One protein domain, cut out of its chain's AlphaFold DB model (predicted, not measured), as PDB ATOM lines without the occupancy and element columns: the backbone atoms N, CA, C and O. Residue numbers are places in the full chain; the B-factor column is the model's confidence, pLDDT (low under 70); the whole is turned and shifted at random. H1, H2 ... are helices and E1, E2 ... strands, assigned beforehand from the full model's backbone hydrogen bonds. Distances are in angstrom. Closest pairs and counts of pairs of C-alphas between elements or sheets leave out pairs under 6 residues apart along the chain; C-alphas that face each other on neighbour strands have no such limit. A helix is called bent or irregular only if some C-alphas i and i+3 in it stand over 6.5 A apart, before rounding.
ATOM      1  N   SER A   2      15.300  44.003 -27.975       37.06
ATOM      2  CA  SER A   2      16.003  42.778 -28.372       37.06
ATOM      3  C   SER A   2      17.430  43.142 -28.773       37.06
ATOM      4  O   SER A   2      17.652  43.685 -29.856       37.06
ATOM      5  N   GLY A   3      18.395  42.873 -27.895       41.34
ATOM      6  CA  GLY A   3      19.801  42.826 -28.282       41.34
ATOM      7  C   GLY A   3      19.995  41.643 -29.223       41.34
ATOM      8  O   GLY A   3      20.211  40.525 -28.767       41.34
ATOM      9  N   GLY A   4      19.811  41.870 -30.526       49.94
ATOM     10  CA  GLY A   4      20.039  40.859 -31.551       49.94
ATOM     11  C   GLY A   4      21.501  40.432 -31.533       49.94
ATOM     12  O   GLY A   4      22.395  41.275 -31.441       49.94
ATOM     13  N   ASN A   5      21.753  39.124 -31.594       60.44
ATOM     14  CA  ASN A   5      23.096  38.546 -31.614       60.44
ATOM     15  C   ASN A   5      23.729  38.696 -33.013       60.44
ATOM     16  O   ASN A   5      24.083  37.718 -33.677       60.44
ATOM     17  N   THR A   6      23.798  39.938 -33.488       59.53
ATOM     18  CA  THR A   6      24.330  40.310 -34.797       59.53
ATOM     19  C   THR A   6      25.807  40.639 -34.640       59.53
ATOM     20  O   THR A   6      26.176  41.546 -33.893       59.53
ATOM     21  N   ARG A   7      26.679  39.902 -35.337       62.50
ATOM     22  CA  ARG A   7      28.102  40.249 -35.427       62.50
ATOM     23  C   ARG A   7      28.370  40.950 -36.749       62.50
ATOM     24  O   ARG A   7      28.124  40.390 -37.813       62.50
ATOM     25  N   SER A   8      28.923  42.155 -36.656       60.19
ATOM     26  CA  SER A   8      29.512  42.863 -37.786       60.19
ATOM     27  C   SER A   8      30.921  42.323 -38.032       60.19
ATOM     28  O   SER A   8      31.806  42.494 -37.188       60.19
ATOM     29  N   LEU A   9      31.149  41.682 -39.171       61.62
ATOM     30  CA  LEU A   9      32.493  41.346 -39.633       61.62
ATOM     31  C   LEU A   9      32.912  42.374 -40.682       61.62
ATOM     32  O   LEU A   9      32.191  42.607 -41.652       61.62
ATOM     33  N   ARG A  10      34.066  43.011 -40.467       60.19
ATOM     34  CA  ARG A  10      34.648  43.958 -41.422       60.19
ATOM     35  C   ARG A  10      35.657  43.227 -42.296       60.19
ATOM     36  O   ARG A  10      36.662  42.740 -41.783       60.19
ATOM     37  N   PHE A  11      35.409  43.187 -43.600       56.50
ATOM     38  CA  PHE A  11      36.332  42.647 -44.595       56.50
ATOM     39  C   PHE A  11      36.584  43.712 -45.659       56.50
ATOM     40  O   PHE A  11      35.644  44.182 -46.282       56.50
ATOM     41  N   ALA A  12      37.847  44.110 -45.847       60.16
ATOM     42  CA  ALA A  12      38.279  45.002 -46.932       60.16
ATOM     43  C   ALA A  12      37.423  46.279 -47.143       60.16
ATOM     44  O   ALA A  12      37.256  46.728 -48.270       60.16
ATOM     45  N   GLY A  13      36.903  46.879 -46.065       66.88
ATOM     46  CA  GLY A  13      36.080  48.098 -46.116       66.88
ATOM     47  C   GLY A  13      34.568  47.858 -46.058       66.88
ATOM     48  O   GLY A  13      33.843  48.750 -45.619       66.88
ATOM     49  N   ASP A  14      34.110  46.645 -46.359       57.97
ATOM     50  CA  ASP A  14      32.702  46.264 -46.273       57.97
ATOM     51  C   ASP A  14      32.371  45.691 -44.891       57.97
ATOM     52  O   ASP A  14      33.135  44.922 -44.297       57.97
ATOM     53  N   THR A  15      31.215  46.088 -44.352       63.97
ATOM     54  CA  THR A  15      30.677  45.552 -43.096       63.97
ATOM     55  C   THR A  15      29.552  44.582 -43.425       63.97
ATOM     56  O   THR A  15      28.514  44.992 -43.933       63.97
ATOM     57  N   VAL A  16      29.756  43.300 -43.129       68.19
ATOM     58  CA  VAL A  16      28.729  42.266 -43.279       68.19
ATOM     59  C   VAL A  16      28.168  41.955 -41.898       68.19
ATOM     60  O   VAL A  16      28.898  41.527 -41.002       68.19
ATOM     61  N   GLU A  17      26.870  42.183 -41.721       67.12
ATOM     62  CA  GLU A  17      26.142  41.811 -40.511       67.12
ATOM     63  C   GLU A  17      25.519  40.427 -40.676       67.12
ATOM     64  O   GLU A  17      24.773  40.172 -41.622       67.12
ATOM     65  N   ARG A  18      25.827  39.515 -39.751       67.12
ATOM     66  CA  ARG A  18      25.239  38.174 -39.727       67.12
ATOM     67  C   ARG A  18      24.664  37.878 -38.348       67.12
ATOM     68  O   ARG A  18      25.363  38.002 -37.340       67.12
ATOM     69  N   GLN A  19      23.403  37.453 -38.322       70.06
ATOM     70  CA  GLN A  19      22.766  36.891 -37.134       70.06
ATOM     71  C   GLN A  19      23.357  35.506 -36.863       70.06
ATOM     72  O   GLN A  19      23.379  34.645 -37.747       70.06
ATOM     73  N   VAL A  20      23.864  35.300 -35.649       68.38
ATOM     74  CA  VAL A  20      24.396  34.006 -35.213       68.38
ATOM     75  C   VAL A  20      23.618  33.571 -33.984       68.38
ATOM     76  O   VAL A  20      23.913  34.003 -32.874       68.38
ATOM     77  N   ASP A  21      22.620  32.716 -34.163       75.75
ATOM     78  CA  ASP A  21      21.876  32.178 -33.026       75.75
ATOM     79  C   ASP A  21      22.711  31.088 -32.325       75.75
ATOM     80  O   ASP A  21      23.226  30.181 -32.990       75.75
ATOM     81  N   PRO A  22      22.924  31.181 -30.999       83.06
ATOM     82  CA  PRO A  22      23.729  30.213 -30.267       83.06
ATOM     83  C   PRO A  22      22.982  28.888 -30.083       83.06
ATOM     84  O   PRO A  22      21.765  28.845 -29.903       83.06
ATOM     85  N   TRP A  23      23.730  27.788 -30.066       86.62
ATOM     86  CA  TRP A  23      23.231  26.485 -29.642       86.62
ATOM     87  C   TRP A  23      23.403  26.338 -28.135       86.62
ATOM     88  O   TRP A  23      24.531  26.322 -27.635       86.62
ATOM     89  N   PHE A  24      22.288  26.209 -27.417       91.50
ATOM     90  CA  PHE A  24      22.301  26.026 -25.971       91.50
ATOM     91  C   PHE A  24      22.365  24.549 -25.594       91.50
ATOM     92  O   PHE A  24      21.543  23.737 -26.020       91.50
ATOM     93  N   VAL A  25      23.334  24.208 -24.753       90.81
ATOM     94  CA  VAL A  25      23.503  22.873 -24.185       90.81
ATOM     95  C   VAL A  25      22.905  22.875 -22.782       90.81
ATOM     96  O   VAL A  25      23.514  23.389 -21.847       90.81
ATOM     97  N   CYS A  26      21.704  22.310 -22.636       91.62
ATOM     98  CA  CYS A  26      20.998  22.222 -21.350       91.62
ATOM     99  C   CYS A  26      21.211  20.890 -20.614       91.62
ATOM    100  O   CYS A  26      20.908  20.773 -19.431       91.62
ATOM    101  N   GLY A  27      21.698  19.862 -21.312       88.94
ATOM    102  CA  GLY A  27      21.890  18.528 -20.757       88.94
ATOM    103  C   GLY A  27      22.373  17.526 -21.801       88.94
ATOM    104  O   GLY A  27      22.494  17.844 -22.983       88.94
ATOM    105  N   ALA A  28      22.651  16.305 -21.349       88.44
ATOM    106  CA  ALA A  28      23.182  15.225 -22.177       88.44
ATOM    107  C   ALA A  28      22.592  13.873 -21.743       88.44
ATOM    108  O   ALA A  28      23.316  12.990 -21.288       88.44
ATOM    109  N   ILE A  29      21.266  13.715 -21.862       88.38
ATOM    110  CA  ILE A  29      20.534  12.560 -21.303       88.38
ATOM    111  C   ILE A  29      21.037  11.200 -21.800       88.38
ATOM    112  O   ILE A  29      21.104  10.252 -21.027       88.38
ATOM    113  N   SER A  30      21.513  11.131 -23.045       84.31
ATOM    114  CA  SER A  30      22.124   9.931 -23.634       84.31
ATOM    115  C   SER A  30      23.430   9.485 -22.962       84.31
ATOM    116  O   SER A  30      23.981   8.449 -23.325       84.31
ATOM    117  N   ARG A  31      23.965  10.276 -22.022       81.88
ATOM    118  CA  ARG A  31      25.213  10.012 -21.292       81.88
ATOM    119  C   ARG A  31      25.016   9.795 -19.799       81.88
ATOM    120  O   ARG A  31      25.981   9.459 -19.122       81.88
ATOM    121  N   TYR A  32      23.813  10.013 -19.274       82.31
ATOM    122  CA  TYR A  32      23.568   9.848 -17.841       82.31
ATOM    123  C   TYR A  32      23.584   8.380 -17.412       82.31
ATOM    124  O   TYR A  32      23.911   8.098 -16.262       82.31
ATOM    125  N   ASP A  33      23.311   7.455 -18.335       72.88
ATOM    126  CA  ASP A  33      23.450   6.025 -18.089       72.88
ATOM    127  C   ASP A  33      24.875   5.536 -18.429       72.88
ATOM    128  O   ASP A  33      25.426   5.830 -19.494       72.88
ATOM    129  N   GLY A  34      25.495   4.787 -17.514       66.00
ATOM    130  CA  GLY A  34      26.702   4.005 -17.809       66.00
ATOM    131  C   GLY A  34      28.078   4.624 -17.524       66.00
ATOM    132  O   GLY A  34      29.070   4.069 -17.996       66.00
ATOM    133  N   GLY A  35      28.193   5.727 -16.771       60.16
ATOM    134  CA  GLY A  35      29.473   6.193 -16.186       60.16
ATOM    135  C   GLY A  35      30.589   6.549 -17.182       60.16
ATOM    136  O   GLY A  35      31.740   6.765 -16.797       60.16
ATOM    137  N   ARG A  36      30.274   6.610 -18.477       62.97
ATOM    138  CA  ARG A  36      31.209   7.036 -19.513       62.97
ATOM    139  C   ARG A  36      31.329   8.548 -19.389       62.97
ATOM    140  O   ARG A  36      30.343   9.253 -19.569       62.97
ATOM    141  N   GLY A  37      32.524   9.017 -19.033       65.38
ATOM    142  CA  GLY A  37      32.851  10.439 -18.931       65.38
ATOM    143  C   GLY A  37      32.539  11.236 -20.210       65.38
ATOM    144  O   GLY A  37      31.992  10.695 -21.177       65.38
ATOM    145  N   PRO A  38      32.868  12.539 -20.241       68.44
ATOM    146  CA  PRO A  38      32.472  13.426 -21.330       68.44
ATOM    147  C   PRO A  38      32.835  12.846 -22.698       68.44
ATOM    148  O   PRO A  38      33.961  12.414 -22.945       68.44
ATOM    149  N   ALA A  39      31.845  12.814 -23.588       72.50
ATOM    150  CA  ALA A  39      32.039  12.310 -24.932       72.50
ATOM    151  C   ALA A  39      32.924  13.267 -25.741       72.50
ATOM    152  O   ALA A  39      32.717  14.482 -25.673       72.50
ATOM    153  N   PRO A  40      33.860  12.749 -26.550       80.19
ATOM    154  CA  PRO A  40      34.615  13.588 -27.465       80.19
ATOM    155  C   PRO A  40      33.679  14.260 -28.481       80.19
ATOM    156  O   PRO A  40      32.799  13.629 -29.072       80.19
ATOM    157  N   LEU A  41      33.877  15.562 -28.693       83.50
ATOM    158  CA  LEU A  41      33.170  16.336 -29.711       83.50
ATOM    159  C   LEU A  41      33.827  16.094 -31.074       83.50
ATOM    160  O   LEU A  41      34.785  16.767 -31.439       83.50
ATOM    161  N   HIS A  42      33.315  15.131 -31.839       86.44
ATOM    162  CA  HIS A  42      33.906  14.760 -33.131       86.44
ATOM    163  C   HIS A  42      33.758  15.845 -34.216       86.44
ATOM    164  O   HIS A  42      34.636  15.998 -35.056       86.44
ATOM    165  N   ASN A  43      32.683  16.640 -34.167       88.19
ATOM    166  CA  ASN A  43      32.284  17.554 -35.247       88.19
ATOM    167  C   ASN A  43      32.528  19.040 -34.923       88.19
ATOM    168  O   ASN A  43      31.842  19.913 -35.453       88.19
ATOM    169  N   TRP A  44      33.496  19.355 -34.056       88.12
ATOM    170  CA  TRP A  44      33.781  20.738 -33.641       88.12
ATOM    171  C   TRP A  44      34.152  21.657 -34.817       88.12
ATOM    172  O   TRP A  44      33.900  22.858 -34.757       88.12
ATOM    173  N   PHE A  45      34.681  21.104 -35.914       90.62
ATOM    174  CA  PHE A  45      35.036  21.867 -37.113       90.62
ATOM    175  C   PHE A  45      33.829  22.592 -37.738       90.62
ATOM    176  O   PHE A  45      33.984  23.644 -38.351       90.62
ATOM    177  N   HIS A  46      32.604  22.104 -37.506       88.25
ATOM    178  CA  HIS A  46      31.387  22.809 -37.914       88.25
ATOM    179  C   HIS A  46      31.170  24.119 -37.149       88.25
ATOM    180  O   HIS A  46      30.583  25.041 -37.709       88.25
ATOM    181  N   LEU A  47      31.652  24.240 -35.905       88.25
ATOM    182  CA  LEU A  47      31.627  25.513 -35.176       88.25
ATOM    183  C   LEU A  47      32.527  26.540 -35.864       88.25
ATOM    184  O   LEU A  47      32.145  27.700 -35.983       88.25
ATOM    185  N   LEU A  48      33.682  26.096 -36.368       87.88
ATOM    186  CA  LEU A  48      34.622  26.940 -37.099       87.88
ATOM    187  C   LEU A  48      34.059  27.361 -38.463       87.88
ATOM    188  O   LEU A  48      33.959  28.556 -38.724       87.88
ATOM    189  N   ILE A  49      33.650  26.401 -39.307       89.19
ATOM    190  CA  ILE A  49      33.132  26.685 -40.659       89.19
ATOM    191  C   ILE A  49      31.895  27.585 -40.589       89.19
ATOM    192  O   ILE A  49      31.802  28.574 -41.310       89.19
ATOM    193  N   ASN A  50      30.948  27.262 -39.705       85.25
ATOM    194  CA  ASN A  50      29.695  28.010 -39.606       85.25
ATOM    195  C   ASN A  50      29.813  29.260 -38.729       85.25
ATOM    196  O   ASN A  50      28.827  29.992 -38.591       85.25
ATOM    197  N   GLN A  51      30.983  29.498 -38.124       83.44
ATOM    198  CA  GLN A  51      31.211  30.535 -37.115       83.44
ATOM    199  C   GLN A  51      30.106  30.532 -36.043       83.44
ATOM    200  O   GLN A  51      29.539  31.572 -35.708       83.44
ATOM    201  N   ALA A  52      29.735  29.339 -35.577       86.94
ATOM    202  CA  ALA A  52      28.631  29.132 -34.647       86.94
ATOM    203  C   ALA A  52      29.107  29.216 -33.185       86.94
ATOM    204  O   ALA A  52      30.272  28.957 -32.880       86.94
ATOM    205  N   ARG A  53      28.190  29.550 -32.268       86.44
ATOM    206  CA  ARG A  53      28.428  29.570 -30.815       86.44
ATOM    207  C   ARG A  53      27.708  28.394 -30.168       86.44
ATOM    208  O   ARG A  53      26.525  28.195 -30.416       86.44
ATOM    209  N   MET A  54      28.415  27.658 -29.317       90.00
ATOM    210  CA  MET A  54      27.834  26.648 -28.434       90.00
ATOM    211  C   MET A  54      28.024  27.108 -26.990       90.00
ATOM    212  O   MET A  54      29.134  27.476 -26.611       90.00
ATOM    213  N   GLU A  55      26.953  27.118 -26.204       91.00
ATOM    214  CA  GLU A  55      26.952  27.672 -24.848       91.00
ATOM    215  C   GLU A  55      26.183  26.774 -23.883       91.00
ATOM    216  O   GLU A  55      25.080  26.323 -24.179       91.00
ATOM    217  N   GLY A  56      26.773  26.504 -22.718       91.12
ATOM    218  CA  GLY A  56      26.093  25.775 -21.653       91.12
ATOM    219  C   GLY A  56      25.022  26.641 -20.998       91.12
ATOM    220  O   GLY A  56      25.263  27.810 -20.709       91.12
ATOM    221  N   PHE A  57      23.859  26.057 -20.728       92.12
ATOM    222  CA  PHE A  57      22.777  26.719 -20.008       92.12
ATOM    223  C   PHE A  57      22.331  25.856 -18.829       92.12
ATOM    224  O   PHE A  57      21.843  24.740 -19.008       92.12
ATOM    225  N   ILE A  58      22.478  26.390 -17.617       92.44
ATOM    226  CA  ILE A  58      21.997  25.773 -16.380       92.44
ATOM    227  C   ILE A  58      20.992  26.738 -15.768       92.44
ATOM    228  O   ILE A  58      21.361  27.830 -15.342       92.44
ATOM    229  N   TYR A  59      19.723  26.334 -15.712       90.50
ATOM    230  CA  TYR A  59      18.643  27.216 -15.260       90.50
ATOM    231  C   TYR A  59      18.840  27.720 -13.818       90.50
ATOM    232  O   TYR A  59      18.446  28.839 -13.511       90.50
ATOM    233  N   MET A  60      19.508  26.938 -12.958       92.50
ATOM    234  CA  MET A  60      19.817  27.325 -11.572       92.50
ATOM    235  C   MET A  60      20.694  28.583 -11.480       92.50
ATOM    236  O   MET A  60      20.570  29.333 -10.523       92.50
ATOM    237  N   ASN A  61      21.513  28.885 -12.497       92.75
ATOM    238  CA  ASN A  61      22.321  30.113 -12.521       92.75
ATOM    239  C   ASN A  61      21.478  31.389 -12.711       92.75
ATOM    240  O   ASN A  61      22.013  32.495 -12.677       92.75
ATOM    241  N   HIS A  62      20.173  31.247 -12.954       92.12
ATOM    242  CA  HIS A  62      19.241  32.341 -13.204       92.12
ATOM    243  C   HIS A  62      18.131  32.417 -12.149       92.12
ATOM    244  O   HIS A  62      17.067  32.963 -12.434       92.12
ATOM    245  N   GLU A  63      18.376  31.904 -10.939       92.44
ATOM    246  CA  GLU A  63      17.415  31.912  -9.824       92.44
ATOM    247  C   GLU A  63      16.797  33.293  -9.559       92.44
ATOM    248  O   GLU A  63      15.591  33.402  -9.363       92.44
ATOM    249  N   ALA A  64      17.585  34.369  -9.679       94.88
ATOM    250  CA  ALA A  64      17.130  35.745  -9.476       94.88
ATOM    251  C   ALA A  64      16.038  36.195 -10.465       94.88
ATOM    252  O   ALA A  64      15.425  37.241 -10.277       94.88
ATOM    253  N   ARG A  65      15.813  35.431 -11.539       94.25
ATOM    254  CA  ARG A  65      14.777  35.688 -12.545       94.25
ATOM    255  C   ARG A  65      13.574  34.760 -12.415       94.25
ATOM    256  O   ARG A  65      12.677  34.834 -13.247       94.25
ATOM    257  N   PHE A  66      13.537  33.872 -11.424       94.25
ATOM    258  CA  PHE A  66      12.434  32.921 -11.299       94.25
ATOM    259  C   PHE A  66      11.109  33.630 -11.031       94.25
ATOM    260  O   PHE A  66      10.135  33.294 -11.694       94.25
ATOM    261  N   ASP A  67      11.096  34.671 -10.196       95.38
ATOM    262  CA  ASP A  67       9.887  35.461  -9.925       95.38
ATOM    263  C   ASP A  67       9.324  36.118 -11.200       95.38
ATOM    264  O   ASP A  67       8.119  36.100 -11.447       95.38
ATOM    265  N   GLU A  68      10.204  36.659 -12.052       95.81
ATOM    266  CA  GLU A  68       9.844  37.238 -13.357       95.81
ATOM    267  C   GLU A  68       9.221  36.174 -14.273       95.81
ATOM    268  O   GLU A  68       8.184  36.399 -14.900       95.81
ATOM    269  N   ILE A  69       9.851  34.999 -14.338       92.94
ATOM    270  CA  ILE A  69       9.420  33.884 -15.185       92.94
ATOM    271  C   ILE A  69       8.088  33.310 -14.686       92.94
ATOM    272  O   ILE A  69       7.201  33.023 -15.484       92.94
ATOM    273  N   GLU A  70       7.923  33.151 -13.376       93.94
ATOM    274  CA  GLU A  70       6.700  32.644 -12.764       93.94
ATOM    275  C   GLU A  70       5.525  33.601 -13.002       93.94
ATOM    276  O   GLU A  70       4.438  33.154 -13.384       93.94
ATOM    277  N   ALA A  71       5.758  34.911 -12.876       95.44
ATOM    278  CA  ALA A  71       4.757  35.935 -13.157       95.44
ATOM    279  C   ALA A  71       4.263  35.913 -14.616       95.44
ATOM    280  O   ALA A  71       3.096  36.218 -14.859       95.44
ATOM    281  N   ASP A  72       5.108  35.522 -15.578       94.69
ATOM    282  CA  ASP A  72       4.719  35.380 -16.988       94.69
ATOM    283  C   ASP A  72       4.079  34.016 -17.303       94.69
ATOM    284  O   ASP A  72       3.076  33.939 -18.017       94.69
ATOM    285  N   LEU A  73       4.629  32.919 -16.770       94.81
ATOM    286  CA  LEU A  73       4.199  31.563 -17.121       94.81
ATOM    287  C   LEU A  73       2.917  31.125 -16.400       94.81
ATOM    288  O   LEU A  73       2.096  30.433 -17.008       94.81
ATOM    289  N   LEU A  74       2.709  31.509 -15.135       94.19
ATOM    290  CA  LEU A  74       1.526  31.085 -14.372       94.19
ATOM    291  C   LEU A  74       0.201  31.555 -14.987       94.19
ATOM    292  O   LEU A  74      -0.710  30.728 -15.097       94.19
ATOM    293  N   PRO A  75       0.036  32.828 -15.400       95.19
ATOM    294  CA  PRO A  75      -1.197  33.271 -16.041       95.19
ATOM    295  C   PRO A  75      -1.483  32.494 -17.325       95.19
ATOM    296  O   PRO A  75      -2.616  32.057 -17.519       95.19
ATOM    297  N   ARG A  76      -0.448  32.245 -18.139       95.06
ATOM    298  CA  ARG A  76      -0.542  31.480 -19.394       95.06
ATOM    299  C   ARG A  76      -0.916  30.020 -19.158       95.06
ATOM    300  O   ARG A  76      -1.635  29.411 -19.944       95.06
ATOM    301  N   LEU A  77      -0.438  29.433 -18.064       92.81
ATOM    302  CA  LEU A  77      -0.829  28.083 -17.669       92.81
ATOM    303  C   LEU A  77      -2.297  28.043 -17.215       92.81
ATOM    304  O   LEU A  77      -3.040  27.145 -17.601       92.81
ATOM    305  N   ARG A  78      -2.734  29.035 -16.425       92.75
ATOM    306  CA  ARG A  78      -4.103  29.127 -15.885       92.75
ATOM    307  C   ARG A  78      -5.155  29.448 -16.946       92.75
ATOM    308  O   ARG A  78      -6.259  28.918 -16.874       92.75
ATOM    309  N   ASN A  79      -4.834  30.312 -17.907       94.06
ATOM    310  CA  ASN A  79      -5.741  30.694 -18.994       94.06
ATOM    311  C   ASN A  79      -5.728  29.688 -20.169       94.06
ATOM    312  O   ASN A  79      -6.553  29.790 -21.075       94.06
ATOM    313  N   GLY A  80      -4.822  28.702 -20.142       92.44
ATOM    314  CA  GLY A  80      -4.733  27.620 -21.123       92.44
ATOM    315  C   GLY A  80      -3.943  27.941 -22.397       92.44
ATOM    316  O   GLY A  80      -3.961  27.117 -23.321       92.44
ATOM    317  N   GLU A  81      -3.256  29.088 -22.456       94.56
ATOM    318  CA  GLU A  81      -2.314  29.462 -23.525       94.56
ATOM    319  C   GLU A  81      -1.048  28.595 -23.497       94.56
ATOM    320  O   GLU A  81      -0.500  28.242 -24.543       94.56
ATOM    321  N   LEU A  82      -0.608  28.198 -22.302       93.31
ATOM    322  CA  LEU A  82       0.459  27.232 -22.079       93.31
ATOM    323  C   LEU A  82      -0.151  25.907 -21.611       93.31
ATOM    324  O   LEU A  82      -0.824  25.851 -20.587       93.31
ATOM    325  N   ARG A  83       0.103  24.820 -22.348       90.81
ATOM    326  CA  ARG A  83      -0.400  23.479 -22.011       90.81
ATOM    327  C   ARG A  83       0.755  22.521 -21.754       90.81
ATOM    328  O   ARG A  83       1.526  22.210 -22.662       90.81
ATOM    329  N   GLY A  84       0.850  22.036 -20.520       88.06
ATOM    330  CA  GLY A  84       1.751  20.949 -20.152       88.06
ATOM    331  C   GLY A  84       1.195  19.604 -20.618       88.06
ATOM    332  O   GLY A  84       0.007  19.332 -20.469       88.06
TER     333      GLY A  84
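AT A GLANCE: This is residues 2 to 84 of the 118 residues of an uncharacterized protein of Streptosporangium subroseum (UniProt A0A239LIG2). The printed part is an open, drawn-out structure: a strand hairpin, E1 and E2, at one end, a small two-strand pair, E3 and E4, in the middle, and the kinked helix H2 at the other end, where residues 60 to 72 and 75 to 80 stick out free. Between E3 and E4 the backbone swings out in a wide loop that holds the short helix H1; residues 32 to 37 of this loop stand free. There are 83 residues with two named helices and four named strands, in the order E1, E2, E3, H1, E4, H2. The sheet E1 - E2 is antiparallel, the sheet E3 - E4 parallel, and the class is mixed, helices and strands. The whole is extended, with a radius of gyration of the C-alphas of 18.9 A and spans of 54 by 41 by 24 A.

IN THESE COORDINATES: E1 is residues 6 to 11, 15.7 A from first to last C-alpha, and begins at C-alpha 6 at (24.330, 40.310, -34.797). E2, residues 14 to 19, is 16.4 A long. E3 is residues 23 to 25, 6.5 A, with C-alpha 23 at (23.231, 26.485, -29.642). H1 is residues 45 to 49, 6.3 A, and E4 is residues 54 to 56, 7.1 A. H2, residues 59 to 79, measures 24.9 A and ends at C-alpha 79 at (-5.741, 30.694, -18.994).

HOW THE PARTS SIT: E1 and E2 form a hairpin, antiparallel at 154 degrees, with N 9 and O 16 2.9 A apart and N 7 and O 18 3.1 A apart, both within hydrogen-bond range. E2 and E3 are apart. E3 and E4 are parallel at 31 degrees; N 25 and O 55 lie 2.8 A apart, within hydrogen-bond range, and the C-alphas of 23 and 54, which face each other, 4.8 A. E3, H1 and E4 make a strand-helix-strand unit, two parallel neighbour strands with a helix between, and its crossover is right-handed. The closest C-alphas of H1 and E4 are those of Leu 47 and Met 54, 7.8 A apart. H2 is irregular, with C-alphas 61 and 64 8.2 A apart, and has a kink of 86 degrees near residue 66. H2 is apart from E1, E2, E3 and H1. In H1 every O i to N i+4 pair is within hydrogen-bond range, in H2 9 of 17.

THE WHOLE: The two C-alphas farthest apart are those of Ala 12 and Arg 78, 54.9 A. The printed part has no cut; the link from E3 to H1, 19 residues, is long and the other links are tight. Mean pLDDT of the printed part is 81.2, and residues 2 to 18, residue 20 and residues 34 to 38 are under 70.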